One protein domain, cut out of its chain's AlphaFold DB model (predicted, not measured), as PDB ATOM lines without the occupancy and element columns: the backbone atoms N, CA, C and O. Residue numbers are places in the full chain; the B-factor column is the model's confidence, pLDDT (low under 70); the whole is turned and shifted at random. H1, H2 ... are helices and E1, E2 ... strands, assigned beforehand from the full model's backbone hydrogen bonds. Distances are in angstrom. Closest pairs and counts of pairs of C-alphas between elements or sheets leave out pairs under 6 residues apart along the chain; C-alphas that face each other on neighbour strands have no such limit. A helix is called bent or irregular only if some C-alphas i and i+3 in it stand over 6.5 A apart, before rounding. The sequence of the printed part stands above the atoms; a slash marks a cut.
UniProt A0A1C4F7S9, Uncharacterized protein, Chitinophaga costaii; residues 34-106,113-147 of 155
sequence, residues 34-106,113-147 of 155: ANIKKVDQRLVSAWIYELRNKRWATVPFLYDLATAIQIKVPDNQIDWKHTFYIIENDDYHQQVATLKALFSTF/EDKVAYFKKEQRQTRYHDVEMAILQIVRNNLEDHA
ATOM      1  N   ALA A  34     267.979 257.142 367.602       92.88
ATOM      2  CA  ALA A  34     268.912 257.160 368.729       92.88
ATOM      3  C   ALA A  34     268.766 258.391 369.641       92.88
ATOM      4  O   ALA A  34     269.646 258.652 370.462       92.88
ATOM      5  N   ASN A  35     267.686 259.171 369.507       96.06
ATOM      6  CA  ASN A  35     267.447 260.306 370.389       96.06
ATOM      7  C   ASN A  35     267.307 259.838 371.839       96.06
ATOM      8  O   ASN A  35     266.476 258.992 372.178       96.06
ATOM      9  N   ILE A  36     268.101 260.464 372.700       96.31
ATOM     10  CA  ILE A  36     268.167 260.179 374.127       96.31
ATOM     11  C   ILE A  36     267.549 261.311 374.943       96.31
ATOM     12  O   ILE A  36     267.612 262.485 374.575       96.31
ATOM     13  N   LYS A  37     266.999 260.956 376.100       95.62
ATOM     14  CA  LYS A  37     266.575 261.878 377.153       95.62
ATOM     15  C   LYS A  37     267.347 261.550 378.427       95.62
ATOM     16  O   LYS A  37     267.538 260.382 378.747       95.62
ATOM     17  N   LYS A  38     267.788 262.567 379.170       96.00
ATOM     18  CA  LYS A  38     268.432 262.359 380.472       96.00
ATOM     19  C   LYS A  38     267.366 262.281 381.566       96.00
ATOM     20  O   LYS A  38     266.660 263.262 381.791       96.00
ATOM     21  N   VAL A  39     267.256 261.132 382.226       92.12
ATOM     22  CA  VAL A  39     266.342 260.875 383.354       92.12
ATOM     23  C   VAL A  39     267.171 260.232 384.456       92.12
ATOM     24  O   VAL A  39     267.906 259.296 384.173       92.12
ATOM     25  N   ASP A  40     267.157 260.798 385.663       89.81
ATOM     26  CA  ASP A  40     267.939 260.303 386.811       89.81
ATOM     27  C   ASP A  40     269.414 260.022 386.484       89.81
ATOM     28  O   ASP A  40     270.013 259.027 386.879       89.81
ATOM     29  N   GLN A  41     270.013 260.939 385.716       91.69
ATOM     30  CA  GLN A  41     271.391 260.871 385.211       91.69
ATOM     31  C   GLN A  41     271.678 259.766 384.178       91.69
ATOM     32  O   GLN A  41     272.796 259.705 383.667       91.69
ATOM     33  N   ARG A  42     270.682 258.967 383.800       93.69
ATOM     34  CA  ARG A  42     270.758 257.916 382.779       93.69
ATOM     35  C   ARG A  42     270.237 258.409 381.432       93.69
ATOM     36  O   ARG A  42     269.411 259.320 381.367       93.69
ATOM     37  N   LEU A  43     270.744 257.823 380.349       95.69
ATOM     38  CA  LEU A  43     270.374 258.166 378.974       95.69
ATOM     39  C   LEU A  43     269.310 257.181 378.487       95.69
ATOM     40  O   LEU A  43     269.633 256.057 378.131       95.69
ATOM     41  N   VAL A  44     268.043 257.580 378.497       96.56
ATOM     42  CA  VAL A  44     266.922 256.714 378.094       96.56
ATOM     43  C   VAL A  44     266.447 257.041 376.685       96.56
ATOM     44  O   VAL A  44     266.660 258.155 376.205       96.56
ATOM     45  N   SER A  45     265.764 256.102 376.027       97.19
ATOM     46  CA  SER A  45     265.156 256.357 374.715       97.19
ATOM     47  C   SER A  45     264.087 257.446 374.824       97.19
ATOM     48  O   SER A  45     263.120 257.302 375.576       97.19
ATOM     49  N   ALA A  46     264.240 258.534 374.062       95.88
ATOM     50  CA  ALA A  46     263.260 259.618 374.040       95.88
ATOM     51  C   ALA A  46     261.893 259.129 373.531       95.88
ATOM     52  O   ALA A  46     260.862 259.501 374.090       95.88
ATOM     53  N   TRP A  47     261.896 258.247 372.527       95.12
ATOM     54  CA  TRP A  47     260.679 257.723 371.910       95.12
ATOM     55  C   TRP A  47     259.921 256.780 372.827       95.12
ATOM     56  O   TRP A  47     258.725 256.961 373.020       95.12
ATOM     57  N   ILE A  48     260.600 255.818 373.455       96.00
ATOM     58  CA  ILE A  48     259.935 254.904 374.395       96.00
ATOM     59  C   ILE A  48     259.375 255.681 375.586       96.00
ATOM     60  O   ILE A  48     258.236 255.461 375.995       96.00
ATOM     61  N   TYR A  49     260.140 256.649 376.099       94.75
ATOM     62  CA  TYR A  49     259.689 257.507 377.189       94.75
ATOM     63  C   TYR A  49     258.435 258.316 376.818       94.75
ATOM     64  O   TYR A  49     257.553 258.499 377.653       94.75
ATOM     65  N   GLU A  50     258.343 258.822 375.587       93.19
ATOM     66  CA  GLU A  50     257.164 259.551 375.110       93.19
ATOM     67  C   GLU A  50     255.961 258.621 374.896       93.19
ATOM     68  O   GLU A  50     254.840 258.933 375.317       93.19
ATOM     69  N   LEU A  51     256.195 257.477 374.254       92.44
ATOM     70  CA  LEU A  51     255.147 256.559 373.828       92.44
ATOM     71  C   LEU A  51     254.487 255.822 374.988       92.44
ATOM     72  O   LEU A  51     253.299 255.541 374.895       92.44
ATOM     73  N   ARG A  52     255.181 255.598 376.110       92.12
ATOM     74  CA  ARG A  52     254.613 254.895 377.277       92.12
ATOM     75  C   ARG A  52     253.305 255.478 377.818       92.12
ATOM     76  O   ARG A  52     252.536 254.786 378.465       92.12
ATOM     77  N   ASN A  53     253.069 256.773 377.597       87.56
ATOM     78  CA  ASN A  53     251.870 257.460 378.080       87.56
ATOM     79  C   ASN A  53     250.708 257.384 377.075       87.56
ATOM     80  O   ASN A  53     249.631 257.932 377.320       87.56
ATOM     81  N   LYS A  54     250.918 256.772 375.905       88.50
ATOM     82  CA  LYS A  54     249.882 256.596 374.890       88.50
ATOM     83  C   LYS A  54     249.051 255.371 375.248       88.50
ATOM     84  O   LYS A  54     249.585 254.293 375.458       88.50
ATOM     85  N   ARG A  55     247.724 255.524 375.240       84.75
ATOM     86  CA  ARG A  55     246.770 254.456 375.605       84.75
ATOM     87  C   ARG A  55     246.906 253.178 374.769       84.75
ATOM     88  O   ARG A  55     246.480 252.123 375.216       84.75
ATOM     89  N   TRP A  56     247.435 253.292 373.555       85.25
ATOM     90  CA  TRP A  56     247.636 252.174 372.639       85.25
ATOM     91  C   TRP A  56     249.007 251.502 372.787       85.25
ATOM     92  O   TRP A  56     249.189 250.404 372.271       85.25
ATOM     93  N   ALA A  57     249.973 252.137 373.458       88.44
ATOM     94  CA  ALA A  57     251.333 251.624 373.576       88.44
ATOM     95  C   ALA A  57     251.423 250.665 374.765       88.44
ATOM     96  O   ALA A  57     251.434 251.084 375.921       88.44
ATOM     97  N   THR A  58     251.472 249.370 374.475       90.06
ATOM     98  CA  THR A  58     251.642 248.329 375.493       90.06
ATOM     99  C   THR A  58     253.122 248.126 375.817       90.06
ATOM    100  O   THR A  58     253.985 248.413 374.987       90.06
ATOM    101  N   VAL A  59     253.435 247.599 377.004       92.06
ATOM    102  CA  VAL A  59     254.825 247.270 377.374       92.06
ATOM    103  C   VAL A  59     255.489 246.330 376.350       92.06
ATOM    104  O   VAL A  59     256.572 246.682 375.884       92.06
ATOM    105  N   PRO A  60     254.852 245.226 375.893       92.00
ATOM    106  CA  PRO A  60     255.421 244.380 374.839       92.00
ATOM    107  C   PRO A  60     255.727 245.145 373.547       92.00
ATOM    108  O   PRO A  60     256.823 245.038 373.011       92.00
ATOM    109  N   PHE A  61     254.810 246.012 373.102       92.06
ATOM    110  CA  PHE A  61     255.037 246.838 371.916       92.06
ATOM    111  C   PHE A  61     256.251 247.773 372.077       92.06
ATOM    112  O   PHE A  61     257.001 248.011 371.128       92.06
ATOM    113  N   LEU A  62     256.472 248.322 373.275       95.38
ATOM    114  CA  LEU A  62     257.641 249.165 373.536       95.38
ATOM    115  C   LEU A  62     258.948 248.365 373.440       95.38
ATOM    116  O   LEU A  62     259.939 248.915 372.954       95.38
ATOM    117  N   TYR A  63     258.951 247.093 373.851       95.75
ATOM    118  CA  TYR A  63     260.080 246.179 373.641       95.75
ATOM    119  C   TYR A  63     260.317 245.892 372.156       95.75
ATOM    120  O   TYR A  63     261.451 246.042 371.699       95.75
ATOM    121  N   ASP A  64     259.268 245.614 371.380       93.25
ATOM    122  CA  ASP A  64     259.382 245.437 369.924       93.25
ATOM    123  C   ASP A  64     260.008 246.674 369.254       93.25
ATOM    124  O   ASP A  64     260.903 246.571 368.406       93.25
ATOM    125  N   LEU A  65     259.589 247.871 369.680       94.38
ATOM    126  CA  LEU A  65     260.156 249.128 369.198       94.38
ATOM    127  C   LEU A  65     261.620 249.305 369.612       94.38
ATOM    128  O   LEU A  65     262.430 249.766 368.803       94.38
ATOM    129  N   ALA A  66     261.982 248.943 370.844       96.00
ATOM    130  CA  ALA A  66     263.371 248.972 371.293       96.00
ATOM    131  C   ALA A  66     264.254 248.064 370.434       96.00
ATOM    132  O   ALA A  66     265.322 248.492 369.995       96.00
ATOM    133  N   THR A  67     263.793 246.846 370.139       94.81
ATOM    134  CA  THR A  67     264.510 245.901 369.277       94.81
ATOM    135  C   THR A  67     264.688 246.470 367.875       94.81
ATOM    136  O   THR A  67     265.801 246.456 367.345       94.81
ATOM    137  N   ALA A  68     263.642 247.069 367.296       92.69
ATOM    138  CA  ALA A  68     263.740 247.731 365.997       92.69
ATOM    139  C   ALA A  68     264.767 248.883 366.000       92.69
ATOM    140  O   ALA A  68     265.588 248.986 365.086       92.69
ATOM    141  N   ILE A  69     264.775 249.721 367.046       93.75
ATOM    142  CA  ILE A  69     265.765 250.799 367.210       93.75
ATOM    143  C   ILE A  69     267.181 250.223 367.322       93.75
ATOM    144  O   ILE A  69     268.084 250.699 366.634       93.75
ATOM    145  N   GLN A  70     267.380 249.197 368.153       94.62
ATOM    146  CA  GLN A  70     268.688 248.589 368.397       94.62
ATOM    147  C   GLN A  70     269.258 247.916 367.141       94.62
ATOM    148  O   GLN A  70     270.453 248.026 366.886       94.62
ATOM    149  N   ILE A  71     268.419 247.264 366.333       92.75
ATOM    150  CA  ILE A  71     268.840 246.672 365.055       92.75
ATOM    151  C   ILE A  71     269.295 247.761 364.075       92.75
ATOM    152  O   ILE A  71     270.278 247.581 363.357       92.75
ATOM    153  N   LYS A  72     268.592 248.899 364.035       90.88
ATOM    154  CA  LYS A  72     268.883 249.987 363.089       90.88
ATOM    155  C   LYS A  72     270.052 250.862 363.500       90.88
ATOM    156  O   LYS A  72     270.784 251.339 362.636       90.88
ATOM    157  N   VAL A  73     270.210 251.103 364.795       92.31
ATOM    158  CA  VAL A  73     271.266 251.956 365.337       92.31
ATOM    159  C   VAL A  73     271.960 251.213 366.477       92.31
ATOM    160  O   VAL A  73     271.744 251.550 367.639       92.31
ATOM    161  N   PRO A  74     272.782 250.189 366.182       92.19
ATOM    162  CA  PRO A  74     273.356 249.321 367.211       92.19
ATOM    163  C   PRO A  74     274.279 250.056 368.191       92.19
ATOM    164  O   PRO A  74     274.325 249.699 369.366       92.19
ATOM    165  N   ASP A  75     274.940 251.120 367.731       92.44
ATOM    166  CA  ASP A  75     275.870 251.940 368.519       92.44
ATOM    167  C   ASP A  75     275.182 253.099 369.267       92.44
ATOM    168  O   ASP A  75     275.822 254.082 369.654       92.44
ATOM    169  N   ASN A  76     273.860 253.029 369.452       93.31
ATOM    170  CA  ASN A  76     273.141 254.023 370.242       93.31
ATOM    171  C   ASN A  76     273.627 254.024 371.709       93.31
ATOM    172  O   ASN A  76     274.136 253.034 372.233       93.31
ATOM    173  N   GLN A  77     273.460 255.159 372.387       94.62
ATOM    174  CA  GLN A  77     273.868 255.327 373.789       94.62
ATOM    175  C   GLN A  77     272.715 255.080 374.775       94.62
ATOM    176  O   GLN A  77     272.764 255.560 375.908       94.62
ATOM    177  N   ILE A  78     271.650 254.398 374.342       96.00
ATOM    178  CA  ILE A  78     270.457 254.194 375.157       96.00
ATOM    179  C   ILE A  78     270.756 253.140 376.226       96.00
ATOM    180  O   ILE A  78     271.169 252.017 375.945       96.00
ATOM    181  N   ASP A  79     270.499 253.495 377.479       95.56
ATOM    182  CA  ASP A  79     270.451 252.570 378.602       95.56
ATOM    183  C   ASP A  79     269.086 251.864 378.581       95.56
ATOM    184  O   ASP A  79     268.102 252.351 379.148       95.56
ATOM    185  N   TRP A  80     268.996 250.737 377.863       95.81
ATOM    186  CA  TRP A  80     267.751 249.964 377.751       95.81
ATOM    187  C   TRP A  80     267.277 249.436 379.099       95.81
ATOM    188  O   TRP A  80     266.082 249.481 379.386       95.81
ATOM    189  N   LYS A  81     268.215 249.028 379.961       95.06
ATOM    190  CA  LYS A  81     267.918 248.609 381.333       95.06
ATOM    191  C   LYS A  81     267.187 249.705 382.091       95.06
ATOM    192  O   LYS A  81     266.116 249.455 382.637       95.06
ATOM    193  N   HIS A  82     267.732 250.917 382.114       95.44
ATOM    194  CA  HIS A  82     267.084 252.005 382.835       95.44
ATOM    195  C   HIS A  82     265.812 252.498 382.135       95.44
ATOM    196  O   HIS A  82     264.844 252.850 382.805       95.44
ATOM    197  N   THR A  83     265.782 252.474 380.799       96.56
ATOM    198  CA  THR A  83     264.583 252.812 380.022       96.56
ATOM    199  C   THR A  83     263.409 251.937 380.453       96.56
ATOM    200  O   THR A  83     262.381 252.476 380.854       96.56
ATOM    201  N   PHE A  84     263.573 250.611 380.437       96.88
ATOM    202  CA  PHE A  84     262.494 249.682 380.767       96.88
ATOM    203  C   PHE A  84     262.235 249.525 382.259       96.88
ATOM    204  O   PHE A  84     261.093 249.285 382.624       96.88
ATOM    205  N   TYR A  85     263.221 249.765 383.125       95.06
ATOM    206  CA  TYR A  85     262.950 249.891 384.558       95.06
ATOM    207  C   TYR A  85     261.880 250.950 384.838       95.06
ATOM    208  O   TYR A  85     260.938 250.686 385.578       95.06
ATOM    209  N   ILE A  86     261.974 252.120 384.197       94.69
ATOM    210  CA  ILE A  86     260.961 253.167 384.363       94.69
ATOM    211  C   ILE A  86     259.597 252.699 383.833       94.69
ATOM    212  O   ILE A  86     258.585 252.949 384.479       94.69
ATOM    213  N   ILE A  87     259.563 252.025 382.676       95.00
ATOM    214  CA  ILE A  87     258.311 251.552 382.064       95.00
ATOM    215  C   ILE A  87     257.611 250.515 382.946       95.00
ATOM    216  O   ILE A  87     256.443 250.688 383.276       95.00
ATOM    217  N   GLU A  88     258.329 249.467 383.344       94.44
ATOM    218  CA  GLU A  88     257.786 248.361 384.140       94.44
ATOM    219  C   GLU A  88     257.383 248.830 385.542       94.44
ATOM    220  O   GLU A  88     256.366 248.404 386.087       94.44
ATOM    221  N   ASN A  89     258.141 249.766 386.123       92.81
ATOM    222  CA  ASN A  89     257.794 250.350 387.413       92.81
ATOM    223  C   ASN A  89     256.530 251.225 387.330       92.81
ATOM    224  O   ASN A  89     255.666 251.146 388.210       92.81
ATOM    225  N   ASP A  90     256.397 252.039 386.276       90.94
ATOM    226  CA  ASP A  90     255.192 252.841 386.033       90.94
ATOM    227  C   ASP A  90     253.963 251.928 385.832       90.94
ATOM    228  O   ASP A  90     252.918 252.163 386.449       90.94
ATOM    229  N   ASP A  91     254.097 250.865 385.030       88.88
ATOM    230  CA  ASP A  91     253.034 249.885 384.772       88.88
ATOM    231  C   ASP A  91     252.604 249.160 386.059       88.88
ATOM    232  O   ASP A  91     251.421 249.164 386.415       88.88
ATOM    233  N   TYR A  92     253.562 248.662 386.848       89.19
ATOM    234  CA  TYR A  92     253.296 248.044 388.149       89.19
ATOM    235  C   TYR A  92     252.483 248.962 389.073       89.19
ATOM    236  O   TYR A  92     251.478 248.551 389.666       89.19
ATOM    237  N   HIS A  93     252.880 250.232 389.197       86.94
ATOM    238  CA  HIS A  93     252.171 251.176 390.057       86.94
ATOM    239  C   HIS A  93     250.758 251.495 389.553       86.94
ATOM    240  O   HIS A  93     249.845 251.633 390.377       86.94
ATOM    241  N   GLN A  94     250.547 251.562 388.236       85.88
ATOM    242  CA  GLN A  94     249.212 251.717 387.655       85.88
ATOM    243  C   GLN A  94     248.323 250.498 387.927       85.88
ATOM    244  O   GLN A  94     247.163 250.661 388.331       85.88
ATOM    245  N   GLN A  95     248.857 249.283 387.786       84.75
ATOM    246  CA  GLN A  95     248.131 248.054 388.110       84.75
ATOM    247  C   GLN A  95     247.748 248.011 389.595       84.75
ATOM    248  O   GLN A  95     246.585 247.782 389.933       84.75
ATOM    249  N   VAL A  96     248.685 248.322 390.498       85.12
ATOM    250  CA  VAL A  96     248.417 248.372 391.945       85.12
ATOM    251  C   VAL A  96     247.362 249.427 392.285       85.12
ATOM    252  O   VAL A  96     246.497 249.172 393.126       85.12
ATOM    253  N   ALA A  97     247.405 250.607 391.660       83.75
ATOM    254  CA  ALA A  97     246.396 251.647 391.866       83.75
ATOM    255  C   ALA A  97     245.001 251.185 391.411       83.75
ATOM    256  O   ALA A  97     244.026 251.360 392.143       83.75
ATOM    257  N   THR A  98     244.924 250.529 390.252       82.94
ATOM    258  CA  THR A  98     243.680 249.975 389.700       82.94
ATOM    259  C   THR A  98     243.104 248.886 390.603       82.94
ATOM    260  O   THR A  98     241.927 248.931 390.958       82.94
ATOM    261  N   LEU A  99     243.939 247.947 391.058       81.62
ATOM    262  CA  LEU A  99     243.531 246.896 391.992       81.62
ATOM    263  C   LEU A  99     243.040 247.484 393.318       81.62
ATOM    264  O   LEU A  99     241.995 247.076 393.815       81.62
ATOM    265  N   LYS A 100     243.737 248.480 393.878       80.81
ATOM    266  CA  LYS A 100     243.286 249.171 395.098       80.81
ATOM    267  C   LYS A 100     241.919 249.823 394.913       80.81
ATOM    268  O   LYS A 100     241.083 249.705 395.805       80.81
ATOM    269  N   ALA A 101     241.686 250.479 393.777       82.25
ATOM    270  CA  ALA A 101     240.389 251.071 393.467       82.25
ATOM    271  C   ALA A 101     239.291 249.996 393.396       82.25
ATOM    272  O   ALA A 101     238.260 250.145 394.049       82.25
ATOM    273  N   LEU A 102     239.544 248.873 392.716       78.75
ATOM    274  CA  LEU A 102     238.614 247.740 392.660       78.75
ATOM    275  C   LEU A 102     238.319 247.185 394.058       78.75
ATOM    276  O   LEU A 102     237.158 247.090 394.446       78.75
ATOM    277  N   PHE A 103     239.342 246.898 394.864       76.44
ATOM    278  CA  PHE A 103     239.160 246.344 396.209       76.44
ATOM    279  C   PHE A 103     238.515 247.325 397.195       76.44
ATOM    280  O   PHE A 103     237.848 246.892 398.130       76.44
ATOM    281  N   SER A 104     238.644 248.637 396.976       75.00
ATOM    282  CA  SER A 104     237.957 249.648 397.790       75.00
ATOM    283  C   SER A 104     236.433 249.656 397.625       75.00
ATOM    284  O   SER A 104     235.737 250.223 398.460       75.00
ATOM    285  N   THR A 105     235.910 249.002 396.582       73.50
ATOM    286  CA  THR A 105     234.462 248.848 396.362       73.50
ATOM    287  C   THR A 105     233.850 247.656 397.105       73.50
ATOM    288  O   THR A 105     232.627 247.535 397.154       73.50
ATOM    289  N   PHE A 106     234.672 246.801 397.724       69.81
ATOM    290  CA  PHE A 106     234.218 245.667 398.530       69.81
ATOM    291  C   PHE A 106     234.166 246.035 400.026       69.81
ATOM    292  O   PHE A 106     234.973 246.852 400.480       69.81
ATOM    293  N   GLU A 113     242.772 246.806 416.178       60.06
ATOM    294  CA  GLU A 113     243.667 247.979 416.142       60.06
ATOM    295  C   GLU A 113     245.068 247.704 416.725       60.06
ATOM    296  O   GLU A 113     246.069 248.234 416.224       60.06
ATOM    297  N   ASP A 114     245.169 246.790 417.692       57.69
ATOM    298  CA  ASP A 114     246.407 246.493 418.425       57.69
ATOM    299  C   ASP A 114     247.428 245.666 417.617       57.69
ATOM    300  O   ASP A 114     248.634 245.721 417.872       57.69
ATOM    301  N   LYS A 115     246.998 244.948 416.569       55.50
ATOM    302  CA  LYS A 115     247.896 244.152 415.699       55.50
ATOM    303  C   LYS A 115     248.531 244.967 414.568       55.50
ATOM    304  O   LYS A 115     249.454 244.504 413.896       55.50
ATOM    305  N   VAL A 116     248.049 246.186 414.339       56.78
ATOM    306  CA  VAL A 116     248.313 246.958 413.117       56.78
ATOM    307  C   VAL A 116     249.580 247.819 413.218       56.78
ATOM    308  O   VAL A 116     250.223 248.088 412.201       56.78
ATOM    309  N   ALA A 117     249.958 248.268 414.418       56.78
ATOM    310  CA  ALA A 117     251.025 249.257 414.591       56.78
ATOM    311  C   ALA A 117     252.445 248.674 414.430       56.78
ATOM    312  O   ALA A 117     253.280 249.284 413.762       56.78
ATOM    313  N   TYR A 118     252.709 247.483 414.981       46.66
ATOM    314  CA  TYR A 118     254.050 246.873 414.988       46.66
ATOM    315  C   TYR A 118     254.424 246.233 413.635       46.66
ATOM    316  O   TYR A 118     255.565 246.328 413.190       46.66
ATOM    317  N   PHE A 119     253.446 245.687 412.901       51.69
ATOM    318  CA  PHE A 119     253.652 245.094 411.570       51.69
ATOM    319  C   PHE A 119     253.995 246.116 410.466       51.69
ATOM    320  O   PHE A 119     254.568 245.755 409.440       51.69
ATOM    321  N   LYS A 120     253.658 247.401 410.641       55.09
ATOM    322  CA  LYS A 120     253.687 248.400 409.555       55.09
ATOM    323  C   LYS A 120     255.073 248.945 409.191       55.09
ATOM    324  O   LYS A 120     255.216 249.473 408.084       55.09
ATOM    325  N   LYS A 121     256.067 248.892 410.088       52.19
ATOM    326  CA  LYS A 121     257.342 249.617 409.904       52.19
ATOM    327  C   LYS A 121     258.449 248.758 409.281       52.19
ATOM    328  O   LYS A 121     259.050 249.207 408.312       52.19
ATOM    329  N   GLU A 122     258.648 247.524 409.748       50.25
ATOM    330  CA  GLU A 122     259.638 246.596 409.165       50.25
ATOM    331  C   GLU A 122     259.166 245.989 407.832       50.25
ATOM    332  O   GLU A 122     259.939 245.949 406.881       50.25
ATOM    333  N   GLN A 123     257.875 245.648 407.676       55.41
ATOM    334  CA  GLN A 123     257.364 245.134 406.392       55.41
ATOM    335  C   GLN A 123     257.446 246.147 405.244       55.41
ATOM    336  O   GLN A 123     257.442 245.741 404.084       55.41
ATOM    337  N   ARG A 124     257.473 247.458 405.523       54.91
ATOM    338  CA  ARG A 124     257.481 248.470 404.460       54.91
ATOM    339  C   ARG A 124     258.801 248.480 403.696       54.91
ATOM    340  O   ARG A 124     258.755 248.431 402.476       54.91
ATOM    341  N   GLN A 125     259.946 248.531 404.379       55.00
ATOM    342  CA  GLN A 125     261.249 248.615 403.703       55.00
ATOM    343  C   GLN A 125     261.620 247.312 402.988       55.00
ATOM    344  O   GLN A 125     262.036 247.373 401.835       55.00
ATOM    345  N   THR A 126     261.372 246.151 403.606       57.31
ATOM    346  CA  THR A 126     261.600 244.847 402.964       57.31
ATOM    347  C   THR A 126     260.733 244.684 401.713       57.31
ATOM    348  O   THR A 126     261.255 244.355 400.655       57.31
ATOM    349  N   ARG A 127     259.441 245.056 401.764       65.19
ATOM    350  CA  ARG A 127     258.559 244.976 400.584       65.19
ATOM    351  C   ARG A 127     258.968 245.896 399.438       65.19
ATOM    352  O   ARG A 127     258.761 245.517 398.294       65.19
ATOM    353  N   TYR A 128     259.479 247.099 399.712       70.44
ATOM    354  CA  TYR A 128     259.933 247.987 398.634       70.44
ATOM    355  C   TYR A 128     261.129 247.389 397.900       70.44
ATOM    356  O   TYR A 128     261.119 247.358 396.675       70.44
ATOM    357  N   HIS A 129     262.102 246.863 398.646       78.19
ATOM    358  CA  HIS A 129     263.254 246.195 398.054       78.19
ATOM    359  C   HIS A 129     262.841 244.949 397.259       78.19
ATOM    360  O   HIS A 129     263.266 244.785 396.122       78.19
ATOM    361  N   ASP A 130     261.946 244.116 397.800       83.75
ATOM    362  CA  ASP A 130     261.469 242.914 397.104       83.75
ATOM    363  C   ASP A 130     260.747 243.251 395.787       83.75
ATOM    364  O   ASP A 130     260.940 242.574 394.777       83.75
ATOM    365  N   VAL A 131     259.928 244.310 395.781       84.06
ATOM    366  CA  VAL A 131     259.224 244.784 394.579       84.06
ATOM    367  C   VAL A 131     260.206 245.340 393.552       84.06
ATOM    368  O   VAL A 131     260.108 244.999 392.376       84.06
ATOM    369  N   GLU A 132     261.168 246.154 393.982       87.31
ATOM    370  CA  GLU A 132     262.209 246.697 393.107       87.31
ATOM    371  C   GLU A 132     263.029 245.572 392.463       87.31
ATOM    372  O   GLU A 132     263.209 245.553 391.244       87.31
ATOM    373  N   MET A 133     263.443 244.575 393.249       88.12
ATOM    374  CA  MET A 133     264.165 243.407 392.744       88.12
ATOM    375  C   MET A 133     263.318 242.566 391.784       88.12
ATOM    376  O   MET A 133     263.841 242.074 390.783       88.12
ATOM    377  N   ALA A 134     262.014 242.428 392.036       88.69
ATOM    378  CA  ALA A 134     261.105 241.735 391.128       88.69
ATOM    379  C   ALA A 134     260.961 242.474 389.787       88.69
ATOM    380  O   ALA A 134     261.058 241.845 388.734       88.69
ATOM    381  N   ILE A 135     260.798 243.801 389.812       91.62
ATOM    382  CA  ILE A 135     260.737 244.627 388.597       91.62
ATOM    383  C   ILE A 135     262.051 244.519 387.823       91.62
ATOM    384  O   ILE A 135     262.039 244.280 386.619       91.62
ATOM    385  N   LEU A 136     263.196 244.622 388.500       92.00
ATOM    386  CA  LEU A 136     264.503 244.457 387.862       92.00
ATOM    387  C   LEU A 136     264.661 243.077 387.214       92.00
ATOM    388  O   LEU A 136     265.229 242.982 386.126       92.00
ATOM    389  N   GLN A 137     264.143 242.021 387.843       92.00
ATOM    390  CA  GLN A 137     264.167 240.678 387.269       92.00
ATOM    391  C   GLN A 137     263.266 240.561 386.029       92.00
ATOM    392  O   GLN A 137     263.674 239.933 385.054       92.00
ATOM    393  N   ILE A 138     262.082 241.184 386.034       92.44
ATOM    394  CA  ILE A 138     261.196 241.252 384.858       92.44
ATOM    395  C   ILE A 138     261.903 241.975 383.712       92.44
ATOM    396  O   ILE A 138     262.023 241.426 382.619       92.44
ATOM    397  N   VAL A 139     262.451 243.163 383.987       94.56
ATOM    398  CA  VAL A 139     263.210 243.954 383.008       94.56
ATOM    399  C   VAL A 139     264.340 243.122 382.419       94.56
ATOM    400  O   VAL A 139     264.522 243.110 381.206       94.56
ATOM    401  N   ARG A 140     265.097 242.415 383.264       93.06
ATOM    402  CA  ARG A 140     266.185 241.548 382.820       93.06
ATOM    403  C   ARG A 140     265.699 240.475 381.854       93.06
ATOM    404  O   ARG A 140     266.261 240.371 380.770       93.06
ATOM    405  N   ASN A 141     264.688 239.705 382.248       92.75
ATOM    406  CA  ASN A 141     264.161 238.617 381.428       92.75
ATOM    407  C   ASN A 141     263.681 239.154 380.075       92.75
ATOM    408  O   ASN A 141     264.096 238.660 379.036       92.75
ATOM    409  N   ASN A 142     262.914 240.245 380.085       94.38
ATOM    410  CA  ASN A 142     262.386 240.835 378.860       94.38
ATOM    411  C   ASN A 142     263.499 241.382 377.949       94.38
ATOM    412  O   ASN A 142     263.408 241.254 376.731       94.38
ATOM    413  N   LEU A 143     264.566 241.973 378.502       94.12
ATOM    414  CA  LEU A 143     265.715 242.411 377.699       94.12
ATOM    415  C   LEU A 143     266.465 241.228 377.078       94.12
ATOM    416  O   LEU A 143     266.896 241.331 375.931       94.12
ATOM    417  N   GLU A 144     266.616 240.123 377.815       93.25
ATOM    418  CA  GLU A 144     267.212 238.883 377.305       93.25
ATOM    419  C   GLU A 144     266.359 238.290 376.173       93.25
ATOM    420  O   GLU A 144     266.890 238.029 375.091       93.25
ATOM    421  N   ASP A 145     265.043 238.187 376.371       93.38
ATOM    422  CA  ASP A 145     264.092 237.659 375.384       93.38
ATOM    423  C   ASP A 145     264.078 238.477 374.081       93.38
ATOM    424  O   ASP A 145     263.957 237.923 372.988       93.38
ATOM    425  N   HIS A 146     264.263 239.796 374.182       93.56
ATOM    426  CA  HIS A 146     264.279 240.717 373.040       93.56
ATOM    427  C   HIS A 146     265.687 240.995 372.483       93.56
ATOM    428  O   HIS A 146     265.843 241.852 371.607       93.56
ATOM    429  N   ALA A 147     266.709 240.285 372.979       91.81
ATOM    430  CA  ALA A 147     268.120 240.441 372.611       91.81
ATOM    431  C   ALA A 147     268.644 241.892 372.720       91.81
ATOM    432  O   ALA A 147     269.494 242.332 371.939       91.81
TER     433      ALA A 147
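Overview. This is residues 34 to 106 and 113 to 147 of the 155 residues of an uncharacterized protein of Chitinophaga costaii (UniProt A0A1C4F7S9). Two long helices, H3 and H4, make a V: the first part of H3 packs on the last part of H4, and the other ends spread apart as two free arms. At the closed end of the V sits a compact head, where a small strand hairpin E1-E2 and the helices H1 and H2 gather at the first part of H3. The printed part has 108 residues, with two named strands and four named helices in the order E1, E2, H1, H2, H3, H4; the sheet E1 - E2 is antiparallel and the class is mostly helix. The whole is loose, with a radius of gyration of the C-alphas of 17.2 A, and it spans 60 by 28 by 25 A, the arms making the length.

Arrangement. E1, residues 36 to 39, and E2, residues 42 to 45, form an antiparallel hairpin, with N 37 and O 44 at 2.8 A and N 44 and O 37 at 2.9 A, within hydrogen-bond range. H1, residues 46 to 51, follows E2 by a tight link; the closest C-alphas of E1 and H1 are those of Ile 36 and Ala 46, 4.9 A apart. H2, residues 59 to 72, touches H1 with residues 62 to 66 alone, closest at the C-alphas of Ile 48 and Leu 62, 6.2 A; this helical hairpin has a shallow tilt of 31 degrees, opposite ways. H3, residues 80 to 104, is the hub. The closest C-alphas of E2 and H3 are those of Val 44 and Thr 83, 4.9 A apart. H2 and H3, also a helical hairpin, only just touch, with 3 pairs of C-alphas within 8 A, the closest Val 59 and Ile 87 at 7.2 A. H1 and H3 only just touch, with 3 such pairs, the closest Tyr 49 and Thr 83 at 7.3 A. H4, residues 113 to 145, touches H3 with residues 135 to 143 alone, closest at the C-alphas of Tyr 85 and Val 139, 6.1 A, at a steep tilt of 42 degrees, opposite ways. H1 and H4 are apart. Every O i to N i+4 pair is within hydrogen-bond range in H1, H2 and H3, and 19 of 29 are in H4.

Along the chain. E1 begins at C-alpha 36 (268.167, 260.179, 374.127). H2 measures 20.2 A from first to last C-alpha. H3 runs 35.9 A, from C-alpha 80 (267.751, 249.964, 377.751). H4 runs 46.7 A to C-alpha 145 (264.092, 237.659, 375.384), with a kink of 51 degrees near residue 121; it is irregular, but only just, with C-alphas 115 and 118 6.8 A apart.

Size, cuts and confidence. The farthest C-alphas, Lys 72 and Asp 114, are 59.8 A apart. Residues 93 to 106 and 113 to 130 stand free; the body without them spans 32 by 26 by 25 A. Residues 107 to 112 are not printed, and C-alphas 106 and 113 are 20.1 A apart across the cut. Of the links printed whole, none is long. Confidence is low, with pLDDT under 70, at residue 106 and residues 113 to 127.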